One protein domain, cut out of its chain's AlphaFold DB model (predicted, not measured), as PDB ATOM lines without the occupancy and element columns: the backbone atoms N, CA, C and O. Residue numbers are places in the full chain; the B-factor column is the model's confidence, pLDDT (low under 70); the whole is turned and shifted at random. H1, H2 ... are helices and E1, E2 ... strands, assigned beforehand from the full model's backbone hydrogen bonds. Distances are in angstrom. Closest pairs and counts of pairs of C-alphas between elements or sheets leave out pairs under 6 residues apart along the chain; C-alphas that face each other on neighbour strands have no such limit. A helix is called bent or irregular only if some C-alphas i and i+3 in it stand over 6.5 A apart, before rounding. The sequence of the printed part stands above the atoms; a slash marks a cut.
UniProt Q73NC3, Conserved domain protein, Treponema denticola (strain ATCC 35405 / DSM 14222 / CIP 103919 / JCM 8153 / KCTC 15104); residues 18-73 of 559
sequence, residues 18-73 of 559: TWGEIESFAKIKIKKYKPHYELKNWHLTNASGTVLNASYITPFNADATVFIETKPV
ATOM      1  N   THR A  18     -28.959 -35.003   5.090       92.06
ATOM      2  CA  THR A  18     -30.428 -35.052   5.000       92.06
ATOM      3  C   THR A  18     -30.999 -36.291   5.690       92.06
ATOM      4  O   THR A  18     -30.273 -37.246   5.971       92.06
ATOM      5  N   TRP A  19     -32.318 -36.320   5.931       92.12
ATOM      6  CA  TRP A  19     -32.963 -37.491   6.542       92.12
ATOM      7  C   TRP A  19     -32.751 -38.771   5.723       92.12
ATOM      8  O   TRP A  19     -32.420 -39.809   6.291       92.12
ATOM      9  N   GLY A  20     -32.865 -38.692   4.393       88.50
ATOM     10  CA  GLY A  20     -32.661 -39.842   3.505       88.50
ATOM     11  C   GLY A  20     -31.257 -40.452   3.593       88.50
ATOM     12  O   GLY A  20     -31.106 -41.661   3.434       88.50
ATOM     13  N   GLU A  21     -30.237 -39.647   3.907       90.00
ATOM     14  CA  GLU A  21     -28.860 -40.124   4.089       90.00
ATOM     15  C   GLU A  21     -28.624 -40.782   5.454       90.00
ATOM     16  O   GLU A  21     -27.684 -41.566   5.588       90.00
ATOM     17  N   ILE A  22     -29.449 -40.474   6.465       91.00
ATOM     18  CA  ILE A  22     -29.227 -40.923   7.850       91.00
ATOM     19  C   ILE A  22     -30.283 -41.899   8.384       91.00
ATOM     20  O   ILE A  22     -30.077 -42.516   9.433       91.00
ATOM     21  N   GLU A  23     -31.397 -42.091   7.672       90.81
ATOM     22  CA  GLU A  23     -32.524 -42.930   8.105       90.81
ATOM     23  C   GLU A  23     -32.098 -44.378   8.403       90.81
ATOM     24  O   GLU A  23     -32.540 -44.980   9.387       90.81
ATOM     25  N   SER A  24     -31.225 -44.953   7.573       88.31
ATOM     26  CA  SER A  24     -30.723 -46.321   7.749       88.31
ATOM     27  C   SER A  24     -29.955 -46.481   9.067       88.31
ATOM     28  O   SER A  24     -30.168 -47.461   9.781       88.31
ATOM     29  N   PHE A  25     -29.144 -45.489   9.447       88.38
ATOM     30  CA  PHE A  25     -28.428 -45.471  10.724       88.38
ATOM     31  C   PHE A  25     -29.379 -45.298  11.915       88.38
ATOM     32  O   PHE A  25     -29.216 -45.970  12.938       88.38
ATOM     33  N   ALA A  26     -30.408 -44.455  11.779       87.88
ATOM     34  CA  ALA A  26     -31.430 -44.265  12.809       87.88
ATOM     35  C   ALA A  26     -32.232 -45.556  13.069       87.88
ATOM     36  O   ALA A  26     -32.496 -45.905  14.224       87.88
ATOM     37  N   LYS A  27     -32.552 -46.328  12.020       87.75
ATOM     38  CA  LYS A  27     -33.253 -47.623  12.137       87.75
ATOM     39  C   LYS A  27     -32.477 -48.648  12.972       87.75
ATOM     40  O   LYS A  27     -33.096 -49.369  13.752       87.75
ATOM     41  N   ILE A  28     -31.142 -48.673  12.887       85.81
ATOM     42  CA  ILE A  28     -30.284 -49.603  13.655       85.81
ATOM     43  C   ILE A  28     -30.379 -49.352  15.170       85.81
ATOM     44  O   ILE A  28     -30.183 -50.261  15.976       85.81
ATOM     45  N   LYS A  29     -30.721 -48.127  15.590       87.56
ATOM     46  CA  LYS A  29     -30.853 -47.770  17.011       87.56
ATOM     47  C   LYS A  29     -32.136 -48.312  17.656       87.56
ATOM     48  O   LYS A  29     -32.242 -48.321  18.885       87.56
ATOM     49  N   ILE A  30     -33.098 -48.800  16.867       85.88
ATOM     50  CA  ILE A  30     -34.333 -49.401  17.378       85.88
ATOM     51  C   ILE A  30     -34.053 -50.840  17.833       85.88
ATOM     52  O   ILE A  30     -33.953 -51.757  17.028       85.88
ATOM     53  N   LYS A  31     -33.972 -51.056  19.152       83.31
ATOM     54  CA  LYS A  31     -33.651 -52.380  19.723       83.31
ATOM     55  C   LYS A  31     -34.777 -53.410  19.580       83.31
ATOM     56  O   LYS A  31     -34.509 -54.581  19.335       83.31
ATOM     57  N   LYS A  32     -36.029 -53.009  19.829       83.00
ATOM     58  CA  LYS A  32     -37.194 -53.908  19.829       83.00
ATOM     59  C   LYS A  32     -38.501 -53.118  19.747       83.00
ATOM     60  O   LYS A  32     -38.680 -52.149  20.483       83.00
ATOM     61  N   TYR A  33     -39.442 -53.580  18.928       85.06
ATOM     62  CA  TYR A  33     -40.823 -53.092  18.944       85.06
ATOM     63  C   TYR A  33     -41.668 -53.835  19.988       85.06
ATOM     64  O   TYR A  33     -41.355 -54.960  20.393       85.06
ATOM     65  N   LYS A  34     -42.792 -53.236  20.408       83.88
ATOM     66  CA  LYS A  34     -43.841 -54.023  21.079       83.88
ATOM     67  C   LYS A  34     -44.224 -55.204  20.164       83.88
ATOM     68  O   LYS A  34     -44.210 -55.026  18.946       83.88
ATOM     69  N   PRO A  35     -44.569 -56.385  20.711       84.69
ATOM     70  CA  PRO A  35     -45.019 -57.505  19.892       84.69
ATOM     71  C   PRO A  35     -46.096 -57.061  18.898       84.69
ATOM     72  O   PRO A  35     -47.069 -56.424  19.296       84.69
ATOM     73  N   HIS A  36     -45.899 -57.394  17.620       87.38
ATOM     74  CA  HIS A  36     -46.810 -57.068  16.516       87.38
ATOM     75  C   HIS A  36     -46.953 -55.581  16.169       87.38
ATOM     76  O   HIS A  36     -47.961 -55.196  15.582       87.38
ATOM     77  N   TYR A  37     -45.960 -54.758  16.505       89.56
ATOM     78  CA  TYR A  37     -45.833 -53.395  15.999       89.56
ATOM     79  C   TYR A  37     -44.573 -53.260  15.148       89.56
ATOM     80  O   TYR A  37     -43.571 -53.924  15.402       89.56
ATOM     81  N   GLU A  38     -44.627 -52.360  14.179       89.50
ATOM     82  CA  GLU A  38     -43.514 -51.974  13.319       89.50
ATOM     83  C   GLU A  38     -43.446 -50.451  13.185       89.50
ATOM     84  O   GLU A  38     -44.357 -49.728  13.607       89.50
ATOM     85  N   LEU A  39     -42.346 -49.952  12.628       89.69
ATOM     86  CA  LEU A  39     -42.188 -48.535  12.324       89.69
ATOM     87  C   LEU A  39     -43.229 -48.106  11.279       89.69
ATOM     88  O   LEU A  39     -43.319 -48.707  10.213       89.69
ATOM     89  N   LYS A  40     -43.993 -47.054  11.586       88.25
ATOM     90  CA  LYS A  40     -44.893 -46.384  10.643       88.25
ATOM     91  C   LYS A  40     -44.183 -45.201   9.993       88.25
ATOM     92  O   LYS A  40     -44.028 -45.191   8.781       88.25
ATOM     93  N   ASN A  41     -43.738 -44.243  10.805       89.38
ATOM     94  CA  ASN A  41     -43.083 -43.012  10.366       89.38
ATOM     95  C   ASN A  41     -42.040 -42.547  11.387       89.38
ATOM     96  O   ASN A  41     -42.077 -42.933  12.559       89.38
ATOM     97  N   TRP A  42     -41.158 -41.657  10.943       91.44
ATOM     98  CA  TRP A  42     -40.353 -40.808  11.814       91.44
ATOM     99  C   TRP A  42     -40.904 -39.386  11.801       91.44
ATOM    100  O   TRP A  42     -41.419 -38.938  10.780       91.44
ATOM    101  N   HIS A  43     -40.785 -38.674  12.914       91.25
ATOM    102  CA  HIS A  43     -41.250 -37.298  13.058       91.25
ATOM    103  C   HIS A  43     -40.184 -36.416  13.701       91.25
ATOM    104  O   HIS A  43     -39.481 -36.847  14.617       91.25
ATOM    105  N   LEU A  44     -40.089 -35.165  13.260       88.38
ATOM    106  CA  LEU A  44     -39.275 -34.144  13.913       88.38
ATOM    107  C   LEU A  44     -40.015 -33.603  15.146       88.38
ATOM    108  O   LEU A  44     -41.214 -33.369  15.074       88.38
ATOM    109  N   THR A  45     -39.316 -33.329  16.251       80.50
ATOM    110  CA  THR A  45     -39.815 -32.678  17.492       80.50
ATOM    111  C   THR A  45     -40.742 -33.477  18.414       80.50
ATOM    112  O   THR A  45     -40.520 -33.440  19.620       80.50
ATOM    113  N   ASN A  46     -41.778 -34.152  17.911       78.62
ATOM    114  CA  ASN A  46     -42.703 -34.987  18.694       78.62
ATOM    115  C   ASN A  46     -43.569 -35.858  17.759       78.62
ATOM    116  O   ASN A  46     -43.410 -35.815  16.542       78.62
ATOM    117  N   ALA A  47     -44.505 -36.635  18.318       70.25
ATOM    118  CA  ALA A  47     -45.388 -37.537  17.565       70.25
ATOM    119  C   ALA A  47     -46.340 -36.844  16.561       70.25
ATOM    120  O   ALA A  47     -46.906 -37.518  15.706       70.25
ATOM    121  N   SER A  48     -46.530 -35.526  16.656       77.00
ATOM    122  CA  SER A  48     -47.357 -34.719  15.745       77.00
ATOM    123  C   SER A  48     -46.535 -33.795  14.844       77.00
ATOM    124  O   SER A  48     -47.111 -33.040  14.062       77.00
ATOM    125  N   GLY A  49     -45.207 -33.816  14.955       82.31
ATOM    126  CA  GLY A  49     -44.344 -32.962  14.152       82.31
ATOM    127  C   GLY A  49     -44.158 -33.468  12.723       82.31
ATOM    128  O   GLY A  49     -44.734 -34.477  12.308       82.31
ATOM    129  N   THR A  50     -43.355 -32.746  11.944       88.69
ATOM    130  CA  THR A  50     -43.149 -33.012  10.515       88.69
ATOM    131  C   THR A  50     -42.682 -34.444  10.268       88.69
ATOM    132  O   THR A  50     -41.694 -34.876  10.860       88.69
ATOM    133  N   VAL A  51     -43.375 -35.162   9.377       91.31
ATOM    134  CA  VAL A  51     -42.985 -36.514   8.956       91.31
ATOM    135  C   VAL A  51     -41.642 -36.447   8.230       91.31
ATOM    136  O   VAL A  51     -41.485 -35.722   7.250       91.31
ATOM    137  N   LEU A  52     -40.687 -37.234   8.706       90.56
ATOM    138  CA  LEU A  52     -39.371 -37.409   8.115       90.56
ATOM    139  C   LEU A  52     -39.418 -38.617   7.170       90.56
ATOM    140  O   LEU A  52     -39.442 -39.771   7.600       90.56
ATOM    141  N   ASN A  53     -39.474 -38.337   5.872       86.44
ATOM    142  CA  ASN A  53     -39.479 -39.325   4.792       86.44
ATOM    143  C   ASN A  53     -38.504 -38.896   3.680       86.44
ATOM    144  O   ASN A  53     -37.790 -37.907   3.829       86.44
ATOM    145  N   ALA A  54     -38.470 -39.622   2.559       83.12
ATOM    146  CA  ALA A  54     -37.570 -39.321   1.442       83.12
ATOM    147  C   ALA A  54     -37.761 -37.914   0.833       83.12
ATOM    148  O   ALA A  54     -36.852 -37.399   0.188       83.12
ATOM    149  N   SER A  55     -38.917 -37.277   1.042       87.12
ATOM    150  CA  SER A  55     -39.196 -35.912   0.584       87.12
ATOM    151  C   SER A  55     -38.701 -34.834   1.557       87.12
ATOM    152  O   SER A  55     -38.709 -33.653   1.213       87.12
ATOM    153  N   TYR A  56     -38.264 -35.206   2.765       89.75
ATOM    154  CA  TYR A  56     -37.675 -34.274   3.720       89.75
ATOM    155  C   TYR A  56     -36.189 -34.050   3.408       89.75
ATOM    156  O   TYR A  56     -35.319 -34.827   3.805       89.75
ATOM    157  N   ILE A  57     -35.907 -32.964   2.691       90.38
ATOM    158  CA  ILE A  57     -34.566 -32.627   2.185       90.38
ATOM    159  C   ILE A  57     -33.819 -31.594   3.040       90.38
ATOM    160  O   ILE A  57     -32.710 -31.199   2.693       90.38
ATOM    161  N   THR A  58     -34.408 -31.123   4.142       92.50
ATOM    162  CA  THR A  58     -33.751 -30.138   5.010       92.50
ATOM    163  C   THR A  58     -32.557 -30.785   5.727       92.50
ATOM    164  O   THR A  58     -32.736 -31.809   6.391       92.50
ATOM    165  N   PRO A  59     -31.344 -30.213   5.612       90.75
ATOM    166  CA  PRO A  59     -30.155 -30.773   6.240       90.75
ATOM    167  C   PRO A  59     -30.141 -30.559   7.758       90.75
ATOM    168  O   PRO A  59     -30.481 -29.481   8.256       90.75
ATOM    169  N   PHE A  60     -29.680 -31.568   8.498       89.56
ATOM    170  CA  PHE A  60     -29.472 -31.495   9.942       89.56
ATOM    171  C   PHE A  60     -28.171 -30.736  10.239       89.56
ATOM    172  O   PHE A  60     -27.065 -31.240  10.045       89.56
ATOM    173  N   ASN A  61     -28.316 -29.477  10.667       89.50
ATOM    174  CA  ASN A  61     -27.202 -28.558  10.935       89.50
ATOM    175  C   ASN A  61     -26.942 -28.289  12.428       89.50
ATOM    176  O   ASN A  61     -25.980 -27.593  12.760       89.50
ATOM    177  N   ALA A  62     -27.809 -28.810  13.293       87.62
ATOM    178  CA  ALA A  62     -27.754 -28.736  14.746       87.62
ATOM    179  C   ALA A  62     -28.389 -30.008  15.328       87.62
ATOM    180  O   ALA A  62     -29.094 -30.726  14.609       87.62
ATOM    181  N   ASP A  63     -28.163 -30.259  16.615       86.31
ATOM    182  CA  ASP A  63     -28.750 -31.396  17.320       86.31
ATOM    183  C   ASP A  63     -30.279 -31.377  17.206       86.31
ATOM    184  O   ASP A  63     -30.936 -30.363  17.459       86.31
ATOM    185  N   ALA A  64     -30.857 -32.515  16.825       86.50
ATOM    186  CA  ALA A  64     -32.290 -32.664  16.633       86.50
ATOM    187  C   ALA A  64     -32.791 -33.947  17.295       86.50
ATOM    188  O   ALA A  64     -32.151 -34.996  17.234       86.50
ATOM    189  N   THR A  65     -33.977 -33.873  17.896       86.94
ATOM    190  CA  THR A  65     -34.671 -35.052  18.421       86.94
ATOM    191  C   THR A  65     -35.729 -35.513  17.427       86.94
ATOM    192  O   THR A  65     -36.570 -34.722  16.983       86.94
ATOM    193  N   VAL A  66     -35.700 -36.805  17.105       87.69
ATOM    194  CA  VAL A  66     -36.657 -37.458  16.210       87.69
ATOM    195  C   VAL A  66     -37.451 -38.527  16.956       87.69
ATOM    196  O   VAL A  66     -36.949 -39.176  17.873       87.69
ATOM    197  N   PHE A  67     -38.706 -38.706  16.562       88.19
ATOM    198  CA  PHE A  67     -39.671 -39.575  17.225       88.19
ATOM    199  C   PHE A  67     -40.137 -40.660  16.268       88.19
ATOM    200  O   PHE A  67     -40.403 -40.383  15.102       88.19
ATOM    201  N   ILE A  68     -40.272 -41.887  16.770       87.69
ATOM    202  CA  ILE A  68     -40.881 -42.976  16.006       87.69
ATOM    203  C   ILE A  68     -42.385 -43.025  16.261       87.69
ATOM    204  O   ILE A  68     -42.840 -43.091  17.403       87.69
ATOM    205  N   GLU A  69     -43.154 -43.058  15.183       88.44
ATOM    206  CA  GLU A  69     -44.542 -43.495  15.186       88.44
ATOM    207  C   GLU A  69     -44.558 -44.983  14.813       88.44
ATOM    208  O   GLU A  69     -43.974 -45.383  13.806       88.44
ATOM    209  N   THR A  70     -45.213 -45.826  15.611       88.38
ATOM    210  CA  THR A  70     -45.365 -47.259  15.307       88.38
ATOM    211  C   THR A  70     -46.796 -47.586  14.916       88.38
ATOM    212  O   THR A  70     -47.725 -47.056  15.527       88.38
ATOM    213  N   LYS A  71     -46.985 -48.536  14.002       87.81
ATOM    214  CA  LYS A  71     -48.296 -49.122  13.689       87.81
ATOM    215  C   LYS A  71     -48.326 -50.613  14.025       87.81
ATOM    216  O   LYS A  71     -47.259 -51.223  14.110       87.81
ATOM    217  N   PRO A  72     -49.510 -51.218  14.225       91.69
ATOM    218  CA  PRO A  72     -49.630 -52.668  14.190       91.69
ATOM    219  C   PRO A  72     -49.098 -53.208  12.859       91.69
ATOM    220  O   PRO A  72     -49.321 -52.585  11.823       91.69
ATOM    221  N   VAL A  73     -48.432 -54.361  12.888       91.81
ATOM    222  CA  VAL A  73     -48.062 -55.090  11.664       91.81
ATOM    223  C   VAL A  73     -49.314 -55.377  10.845       91.81
ATOM    224  O   VAL A  73     -50.368 -55.674  11.416       91.81
TER     225      VAL A  73
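What this domain is: This is residues 18 to 73 of the 559 residues of the protein "Conserved domain protein" of Treponema denticola (strain ATCC 35405 / DSM 14222 / CIP 103919 / JCM 8153 / KCTC 15104) (UniProt Q73NC3). The main picture is a long two-stranded ribbon, the hairpin of E1 and E2, with a single irregular helix, H1, set off from it near E1. A long loop, residues 45 to 65, joins the two strands: it first folds back so that residues 51 to 52 pair with E1, then swings out past the first printed residue, Thr 18, before it returns to E2. The printed part has 56 residues, with one named helix and two named strands in the order H1, E1, E2; the sheet's order is E1 - E2, antiparallel. The class is mixed, helices and strands, with under half of the residues, 25, in named elements. The whole is compact, with a radius of gyration of the C-alphas of 11.5 A, and its outline is elongated, spanning 35 by 22 by 19 A.

Where its parts are: Find C-alpha 19 at (-32.963, -37.491, 6.542); there H1 begins, and it covers residues 19 to 28, 14.3 A from first to last C-alpha. H1 is irregular: C-alphas 21 and 24 are 7.4 A apart, and its line is a rough one. Next go to C-alpha 37 at (-45.833, -53.395, 15.999), where E1 begins; it covers residues 37 to 44 and is 20.4 A long. E1 bends by 51 degrees at residue 40. E2 covers residues 66 to 72, 20.1 A from first to last C-alpha, and ends with C-alpha 72 at (-49.630, -52.668, 14.190).

How they stand to each other: Begin with E1 and E2, a hairpin of antiparallel neighbours whose directions stand at 152 degrees. Look for C-alphas that face each other at 37 and 72, 4.3 A apart, and at 44 and 66, 4.8 A apart. Between the strands, N 40 and O 69 are within hydrogen-bond range at 2.8 A, as are N 67 and O 43 at 2.8 A. Residues 42 to 43 of E1 also pair with residues 51 to 52, antiparallel. H1 and E1 are near each other, with 5 pairs of C-alphas within 10 A but no pair within 8 A. H1 and E2 are apart. In H1, 4 of 6 O i to N i+4 pairs are within hydrogen-bond range.

The domain as a whole: The two C-alphas farthest apart are those of Pro 35 and Asn 61, at 35.2 A. The printed part runs from residue 18 to residue 73 and has no cut. Follow residues 45 to 65 for the long link, from E1 to E2; the link from H1 to E1, with 8 residues, is short. The mean pLDDT of the printed part is 87.5, and no printed residue is under 70.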